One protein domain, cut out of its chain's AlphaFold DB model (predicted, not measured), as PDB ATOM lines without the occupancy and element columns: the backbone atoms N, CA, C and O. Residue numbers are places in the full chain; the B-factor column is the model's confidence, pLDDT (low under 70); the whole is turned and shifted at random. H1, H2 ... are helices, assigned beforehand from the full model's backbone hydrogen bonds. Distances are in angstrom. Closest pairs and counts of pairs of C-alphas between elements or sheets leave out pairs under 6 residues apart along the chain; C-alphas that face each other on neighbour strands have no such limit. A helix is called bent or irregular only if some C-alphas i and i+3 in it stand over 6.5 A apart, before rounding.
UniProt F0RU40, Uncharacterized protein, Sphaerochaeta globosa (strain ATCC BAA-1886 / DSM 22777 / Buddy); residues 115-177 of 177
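What this domain is: This is residues 115 to 177 of the 177 residues of an uncharacterized protein of Sphaerochaeta globosa (strain ATCC BAA-1886 / DSM 22777 / Buddy) (UniProt F0RU40). Short helices H1, H2 and H3 and the near part of long helix H4 form a small body, from which residues 166 to 177, mostly H4, stick out as an arm. The 63 printed residues hold four named helices, H1 to H4 in chain order, and no named strand: all helix. The whole is loose, with a radius of gyration of the C-alphas of 13.4 A and spans of 44 by 22 by 18 A.

How they stand to each other: H1, residues 115 to 124, touches H3, residues 143 to 149, at a steep tilt of 42 degrees; the closest C-alphas, of Gly 122 and Leu 149, are 6.4 A apart. H2, residues 128 to 136, touches H4, residues 152 to 175, with H4's residues 157 to 161 alone; the closest C-alphas, of Ile 135 and Ala 158, are 5.3 A apart. H3 and H4 form a helical hairpin, opposite ways at a shallow tilt of 34 degrees, only just short of steep; the closest C-alphas, of Tyr 147 and His 155, are 6.0 A apart. H1 and H4 are apart. Every O i to N i+4 pair is within hydrogen-bond range in H2 and H3, 3 of 6 in H1 and 18 of 20 in H4.

Where its parts are: H1 begins at C-alpha 115 (32.362, 2.728, 4.506); H4, 36.1 A long, ends at C-alpha 175 (39.586, -28.221, 12.244). H1 and H4 are irregular: C-alphas 120 and 123 are 9.2 A apart, 153 and 156 7.1 A.

The domain as a whole: The printed part has no cut and no long link; confidence is low at residues 176 to 177.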
ATOM      1  N   PHE A 115      31.942   1.852   3.410       94.88
ATOM      2  CA  PHE A 115      32.362   2.728   4.506       94.88
ATOM      3  C   PHE A 115      32.320   4.206   4.117       94.88
ATOM      4  O   PHE A 115      31.819   5.025   4.882       94.88
ATOM      5  N   GLU A 116      32.794   4.543   2.921       94.56
ATOM      6  CA  GLU A 116      32.928   5.914   2.432       94.56
ATOM      7  C   GLU A 116      31.568   6.612   2.391       94.56
ATOM      8  O   GLU A 116      31.442   7.761   2.810       94.56
ATOM      9  N   VAL A 117      30.529   5.889   1.967       91.88
ATOM     10  CA  VAL A 117      29.148   6.383   1.939       91.88
ATOM     11  C   VAL A 117      28.614   6.559   3.360       91.88
ATOM     12  O   VAL A 117      28.026   7.588   3.679       91.88
ATOM     13  N   MET A 118      28.840   5.594   4.257       92.81
ATOM     14  CA  MET A 118      28.401   5.728   5.653       92.81
ATOM     15  C   MET A 118      29.097   6.886   6.377       92.81
ATOM     16  O   MET A 118      28.459   7.623   7.132       92.81
ATOM     17  N   ALA A 119      30.390   7.080   6.124       92.94
ATOM     18  CA  ALA A 119      31.196   8.129   6.731       92.94
ATOM     19  C   ALA A 119      30.670   9.534   6.393       92.94
ATOM     20  O   ALA A 119      30.670  10.399   7.268       92.94
ATOM     21  N   GLN A 120      30.133   9.743   5.183       92.06
ATOM     22  CA  GLN A 120      29.519  11.016   4.773       92.06
ATOM     23  C   GLN A 120      28.337  11.426   5.662       92.06
ATOM     24  O   GLN A 120      28.111  12.611   5.909       92.06
ATOM     25  N   TYR A 121      27.576  10.458   6.170       88.75
ATOM     26  CA  TYR A 121      26.398  10.725   6.993       88.75
ATOM     27  C   TYR A 121      26.721  10.864   8.485       88.75
ATOM     28  O   TYR A 121      25.913  11.418   9.243       88.75
ATOM     29  N   GLY A 122      27.892  10.381   8.911       84.94
ATOM     30  CA  GLY A 122      28.439  10.540  10.255       84.94
ATOM     31  C   GLY A 122      27.413  10.273  11.359       84.94
ATOM     32  O   GLY A 122      26.848   9.188  11.484       84.94
ATOM     33  N   ASN A 123      27.124  11.300  12.162       83.69
ATOM     34  CA  ASN A 123      26.259  11.179  13.340       83.69
ATOM     35  C   ASN A 123      24.786  10.873  13.027       83.69
ATOM     36  O   ASN A 123      24.040  10.545  13.950       83.69
ATOM     37  N   ARG A 124      24.362  10.972  11.763       85.88
ATOM     38  CA  ARG A 124      23.006  10.600  11.330       85.88
ATOM     39  C   ARG A 124      22.814   9.081  11.300       85.88
ATOM     40  O   ARG A 124      21.683   8.616  11.388       85.88
ATOM     41  N   ILE A 125      23.900   8.309  11.245       85.25
ATOM     42  CA  ILE A 125      23.887   6.844  11.338       85.25
ATOM     43  C   ILE A 125      24.139   6.442  12.795       85.25
ATOM     44  O   ILE A 125      25.191   5.934  13.175       85.25
ATOM     45  N   ARG A 126      23.175   6.738  13.669       82.12
ATOM     46  CA  ARG A 126      23.262   6.425  15.100       82.12
ATOM     47  C   ARG A 126      21.965   5.818  15.611       82.12
ATOM     48  O   ARG A 126      20.904   5.961  15.020       82.12
ATOM     49  N   GLY A 127      22.071   5.126  16.741       86.06
ATOM     50  CA  GLY A 127      20.963   4.427  17.388       86.06
ATOM     51  C   GLY A 127      21.436   3.100  17.965       86.06
ATOM     52  O   GLY A 127      22.395   2.512  17.471       86.06
ATOM     53  N   LYS A 128      20.783   2.624  19.031       86.44
ATOM     54  CA  LYS A 128      21.191   1.384  19.720       86.44
ATOM     55  C   LYS A 128      21.255   0.188  18.761       86.44
ATOM     56  O   LYS A 128      22.196  -0.592  18.853       86.44
ATOM     57  N   TRP A 129      20.279   0.085  17.858       88.44
ATOM     58  CA  TRP A 129      20.210  -0.960  16.838       88.44
ATOM     59  C   TRP A 129      21.351  -0.829  15.834       88.44
ATOM     60  O   TRP A 129      22.179  -1.723  15.766       88.44
ATOM     61  N   VAL A 130      21.489   0.335  15.190       92.38
ATOM     62  CA  VAL A 130      22.582   0.657  14.250       92.38
ATOM     63  C   VAL A 130      23.969   0.333  14.817       92.38
ATOM     64  O   VAL A 130      24.788  -0.274  14.142       92.38
ATOM     65  N   ILE A 131      24.232   0.701  16.077       93.25
ATOM     66  CA  ILE A 131      25.500   0.394  16.757       93.25
ATOM     67  C   ILE A 131      25.728  -1.118  16.860       93.25
ATOM     68  O   ILE A 131      26.862  -1.573  16.749       93.25
ATOM     69  N   GLY A 132      24.668  -1.885  17.120       92.31
ATOM     70  CA  GLY A 132      24.720  -3.343  17.121       92.31
ATOM     71  C   GLY A 132      25.147  -3.890  15.763       92.31
ATOM     72  O   GLY A 132      26.112  -4.646  15.727       92.31
ATOM     73  N   GLU A 133      24.495  -3.434  14.694       93.88
ATOM     74  CA  GLU A 133      24.751  -3.882  13.316       93.88
ATOM     75  C   GLU A 133      26.178  -3.550  12.856       93.88
ATOM     76  O   GLU A 133      26.887  -4.406  12.344       93.88
ATOM     77  N   ILE A 134      26.665  -2.324  13.101       93.94
ATOM     78  CA  ILE A 134      28.042  -1.935  12.731       93.94
ATOM     79  C   ILE A 134      29.074  -2.830  13.427       93.94
ATOM     80  O   ILE A 134      30.117  -3.140  12.859       93.94
ATOM     81  N   ILE A 135      28.814  -3.221  14.676       93.75
ATOM     82  CA  ILE A 135      29.745  -4.070  15.418       93.75
ATOM     83  C   ILE A 135      29.712  -5.502  14.885       93.75
ATOM     84  O   ILE A 135      30.786  -6.070  14.713       93.75
ATOM     85  N   LYS A 136      28.511  -6.058  14.684       91.44
ATOM     86  CA  LYS A 136      28.284  -7.497  14.501       91.44
ATOM     87  C   LYS A 136      28.183  -7.963  13.054       91.44
ATOM     88  O   LYS A 136      28.519  -9.105  12.782       91.44
ATOM     89  N   ASP A 137      27.664  -7.112  12.178       89.94
ATOM     90  CA  ASP A 137      27.201  -7.513  10.846       89.94
ATOM     91  C   ASP A 137      28.001  -6.817   9.730       89.94
ATOM     92  O   ASP A 137      27.948  -7.218   8.571       89.94
ATOM     93  N   ARG A 138      28.806  -5.801  10.079       91.50
ATOM     94  CA  ARG A 138      29.767  -5.138   9.179       91.50
ATOM     95  C   ARG A 138      31.176  -5.702   9.330       91.50
ATOM     96  O   ARG A 138      32.119  -4.987   9.669       91.50
ATOM     97  N   ASP A 139      31.312  -7.000   9.087       88.00
ATOM     98  CA  ASP A 139      32.608  -7.696   9.057       88.00
ATOM     99  C   ASP A 139      33.496  -7.266   7.880       88.00
ATOM    100  O   ASP A 139      34.698  -7.529   7.875       88.00
ATOM    101  N   ASP A 140      32.911  -6.582   6.897       91.31
ATOM    102  CA  ASP A 140      33.612  -5.926   5.800       91.31
ATOM    103  C   ASP A 140      34.362  -4.654   6.237       91.31
ATOM    104  O   ASP A 140      35.188  -4.143   5.483       91.31
ATOM    105  N   PHE A 141      34.109  -4.144   7.446       94.12
ATOM    106  CA  PHE A 141      34.810  -2.987   7.993       94.12
ATOM    107  C   PHE A 141      35.981  -3.384   8.882       94.12
ATOM    108  O   PHE A 141      35.866  -4.217   9.780       94.12
ATOM    109  N   THR A 142      37.095  -2.680   8.694       95.06
ATOM    110  CA  THR A 142      38.222  -2.675   9.631       95.06
ATOM    111  C   THR A 142      37.815  -2.093  10.987       95.06
ATOM    112  O   THR A 142      36.840  -1.338  11.107       95.06
ATOM    113  N   LEU A 143      38.595  -2.394  12.025       95.31
ATOM    114  CA  LEU A 143      38.352  -1.867  13.365       95.31
ATOM    115  C   LEU A 143      38.413  -0.328  13.385       95.31
ATOM    116  O   LEU A 143      37.594   0.316  14.043       95.31
ATOM    117  N   GLU A 144      39.328   0.270  12.623       95.69
ATOM    118  CA  GLU A 144      39.474   1.716  12.457       95.69
ATOM    119  C   GLU A 144      38.232   2.341  11.809       95.69
ATOM    120  O   GLU A 144      37.721   3.357  12.290       95.69
ATOM    121  N   GLN A 145      37.688   1.709  10.765       95.81
ATOM    122  CA  GLN A 145      36.441   2.142  10.125       95.81
ATOM    123  C   GLN A 145      35.252   2.038  11.088       95.81
ATOM    124  O   GLN A 145      34.463   2.982  11.208       95.81
ATOM    125  N   LYS A 146      35.151   0.946  11.860       94.56
ATOM    126  CA  LYS A 146      34.140   0.814  12.923       94.56
ATOM    127  C   LYS A 146      34.295   1.934  13.960       94.56
ATOM    128  O   LYS A 146      33.301   2.530  14.372       94.56
ATOM    129  N   TYR A 147      35.517   2.280  14.362       94.94
ATOM    130  CA  TYR A 147      35.773   3.367  15.316       94.94
ATOM    131  C   TYR A 147      35.376   4.743  14.797       94.94
ATOM    132  O   TYR A 147      34.883   5.551  15.587       94.94
ATOM    133  N   ALA A 148      35.547   5.000  13.500       94.25
ATOM    134  CA  ALA A 148      35.137   6.250  12.873       94.25
ATOM    135  C   ALA A 148      33.607   6.443  12.891       94.25
ATOM    136  O   ALA A 148      33.132   7.566  13.063       94.25
ATOM    137  N   LEU A 149      32.832   5.360  12.770       93.06
ATOM    138  CA  LEU A 149      31.362   5.410  12.777       93.06
ATOM    139  C   LEU A 149      30.755   5.323  14.189       93.06
ATOM    140  O   LEU A 149      29.649   5.814  14.435       93.06
ATOM    141  N   LEU A 150      31.458   4.703  15.138       93.25
ATOM    142  CA  LEU A 150      30.942   4.429  16.477       93.25
ATOM    143  C   LEU A 150      31.349   5.493  17.511       93.25
ATOM    144  O   LEU A 150      32.502   5.921  17.566       93.25
ATOM    145  N   PRO A 151      30.452   5.856  18.450       93.00
ATOM    146  CA  PRO A 151      30.845   6.629  19.623       93.00
ATOM    147  C   PRO A 151      31.935   5.913  20.439       93.00
ATOM    148  O   PRO A 151      31.832   4.706  20.665       93.00
ATOM    149  N   LYS A 152      32.906   6.666  20.984       93.88
ATOM    150  CA  LYS A 152      34.065   6.139  21.745       93.88
ATOM    151  C   LYS A 152      33.711   5.080  22.796       93.88
ATOM    152  O   LYS A 152      34.410   4.084  22.939       93.88
ATOM    153  N   LYS A 153      32.581   5.243  23.495       94.69
ATOM    154  CA  LYS A 153      32.105   4.285  24.513       94.69
ATOM    155  C   LYS A 153      31.845   2.863  23.983       94.69
ATOM    156  O   LYS A 153      31.748   1.936  24.777       94.69
ATOM    157  N   TYR A 154      31.723   2.680  22.667       94.88
ATOM    158  CA  TYR A 154      31.526   1.376  22.026       94.88
ATOM    159  C   TYR A 154      32.800   0.800  21.393       94.88
ATOM    160  O   TYR A 154      32.773  -0.344  20.945       94.88
ATOM    161  N   HIS A 155      33.923   1.526  21.396       95.81
ATOM    162  CA  HIS A 155      35.182   1.072  20.785       95.81
ATOM    163  C   HIS A 155      35.716  -0.213  21.427       95.81
ATOM    164  O   HIS A 155      36.131  -1.137  20.730       95.81
ATOM    165  N   ALA A 156      35.635  -0.319  22.758       96.12
ATOM    166  CA  ALA A 156      36.015  -1.545  23.457       96.12
ATOM    167  C   ALA A 156      35.158  -2.737  23.003       96.12
ATOM    168  O   ALA A 156      35.694  -3.801  22.713       96.12
ATOM    169  N   LYS A 157      33.841  -2.539  22.869       95.44
ATOM    170  CA  LYS A 157      32.907  -3.582  22.431       95.44
ATOM    171  C   LYS A 157      33.197  -4.057  21.004       95.44
ATOM    172  O   LYS A 157      33.190  -5.260  20.775       95.44
ATOM    173  N   ALA A 158      33.474  -3.135  20.080       94.19
ATOM    174  CA  ALA A 158      33.856  -3.475  18.709       94.19
ATOM    175  C   ALA A 158      35.152  -4.305  18.671       94.19
ATOM    176  O   ALA A 158      35.179  -5.377  18.080       94.19
ATOM    177  N   ARG A 159      36.184  -3.886  19.414       96.06
ATOM    178  CA  ARG A 159      37.459  -4.620  19.504       96.06
ATOM    179  C   ARG A 159      37.305  -6.031  20.062       96.06
ATOM    180  O   ARG A 159      37.903  -6.962  19.535       96.06
ATOM    181  N   TYR A 160      36.523  -6.196  21.130       94.62
ATOM    182  CA  TYR A 160      36.276  -7.524  21.698       94.62
ATOM    183  C   TYR A 160      35.563  -8.443  20.704       94.62
ATOM    184  O   TYR A 160      35.873  -9.633  20.647       94.62
ATOM    185  N   HIS A 161      34.632  -7.904  19.916       93.19
ATOM    186  CA  HIS A 161      33.941  -8.664  18.885       93.19
ATOM    187  C   HIS A 161      34.899  -9.152  17.784       93.19
ATOM    188  O   HIS A 161      34.976 -10.358  17.556       93.19
ATOM    189  N   ASP A 162      35.703  -8.262  17.199       90.00
ATOM    190  CA  ASP A 162      36.662  -8.618  16.138       90.00
ATOM    191  C   ASP A 162      37.719  -9.627  16.620       90.00
ATOM    192  O   ASP A 162      38.062 -10.580  15.913       90.00
ATOM    193  N   MET A 163      38.198  -9.473  17.860       91.94
ATOM    194  CA  MET A 163      39.104 -10.438  18.490       91.94
ATOM    195  C   MET A 163      38.447 -11.820  18.619       91.94
ATOM    196  O   MET A 163      39.075 -12.835  18.319       91.94
ATOM    197  N   THR A 164      37.175 -11.863  19.024       91.19
ATOM    198  CA  THR A 164      36.413 -13.113  19.165       91.19
ATOM    199  C   THR A 164      36.246 -13.806  17.813       91.19
ATOM    200  O   THR A 164      36.517 -15.001  17.700       91.19
ATOM    201  N   LEU A 165      35.868 -13.064  16.767       88.50
ATOM    202  CA  LEU A 165      35.742 -13.601  15.409       88.50
ATOM    203  C   LEU A 165      37.073 -14.133  14.868       88.50
ATOM    204  O   LEU A 165      37.099 -15.184  14.229       88.50
ATOM    205  N   SER A 166      38.180 -13.447  15.153       88.38
ATOM    206  CA  SER A 166      39.518 -13.883  14.741       88.38
ATOM    207  C   SER A 166      39.902 -15.224  15.374       88.38
ATOM    208  O   SER A 166      40.388 -16.117  14.683       88.38
ATOM    209  N   ILE A 167      39.614 -15.409  16.668       91.88
ATOM    210  CA  ILE A 167      39.835 -16.680  17.377       91.88
ATOM    211  C   ILE A 167      38.976 -17.800  16.772       91.88
ATOM    212  O   ILE A 167      39.488 -18.884  16.495       91.88
ATOM    213  N   ILE A 168      37.689 -17.540  16.514       89.44
ATOM    214  CA  ILE A 168      36.779 -18.521  15.898       89.44
ATOM    215  C   ILE A 168      37.301 -18.963  14.525       89.44
ATOM    216  O   ILE A 168      37.393 -20.165  14.268       89.44
ATOM    217  N   LYS A 169      37.699 -18.014  13.666       88.56
ATOM    218  CA  LYS A 169      38.243 -18.304  12.328       88.56
ATOM    219  C   LYS A 169      39.508 -19.165  12.401       88.56
ATOM    220  O   LYS A 169      39.621 -20.135  11.655       88.56
ATOM    221  N   LEU A 170      40.418 -18.872  13.334       90.19
ATOM    222  CA  LEU A 170      41.631 -19.673  13.553       90.19
ATOM    223  C   LEU A 170      41.309 -21.120  13.956       90.19
ATOM    224  O   LEU A 170      41.952 -22.051  13.471       90.19
ATOM    225  N   HIS A 171      40.317 -21.330  14.823       87.62
ATOM    226  CA  HIS A 171      39.901 -22.679  15.216       87.62
ATOM    227  C   HIS A 171      39.229 -23.447  14.074       87.62
ATOM    228  O   HIS A 171      39.498 -24.633  13.908       87.62
ATOM    229  N   GLN A 172      38.408 -22.782  13.260       88.19
ATOM    230  CA  GLN A 172      37.763 -23.403  12.099       88.19
ATOM    231  C   GLN A 172      38.780 -23.831  11.034       88.19
ATOM    232  O   GLN A 172      38.679 -24.933  10.503       88.19
ATOM    233  N   GLN A 173      39.800 -23.009  10.772       82.56
ATOM    234  CA  GLN A 173      40.880 -23.347   9.838       82.56
ATOM    235  C   GLN A 173      41.702 -24.554  10.299       82.56
ATOM    236  O   GLN A 173      42.120 -25.356   9.474       82.56
ATOM    237  N   ARG A 174      41.910 -24.709  11.612       77.06
ATOM    238  CA  ARG A 174      42.624 -25.858  12.192       77.06
ATOM    239  C   ARG A 174      41.805 -27.148  12.227       77.06
ATOM    240  O   ARG A 174      42.396 -28.209  12.328       77.06
ATOM    241  N   ALA A 175      40.477 -27.059  12.208       70.62
ATOM    242  CA  ALA A 175      39.586 -28.221  12.244       70.62
ATOM    243  C   ALA A 175      39.241 -28.767  10.845       70.62
ATOM    244  O   ALA A 175      38.740 -29.882  10.737       70.62
ATOM    245  N   GLY A 176      39.458 -27.970   9.792       65.19
ATOM    246  CA  GLY A 176      39.245 -28.358   8.394       65.19
ATOM    247  C   GLY A 176      40.521 -28.710   7.619       65.19
ATOM    248  O   GLY A 176      40.427 -28.942   6.416       65.19
ATOM    249  N   ALA A 177      41.681 -28.703   8.280       54.00
ATOM    250  CA  ALA A 177      42.982 -29.130   7.761       54.00
ATOM    251  C   ALA A 177      43.382 -30.459   8.413       54.00
ATOM    252  O   ALA A 177      44.013 -31.281   7.713       54.00
TER     253      ALA A 177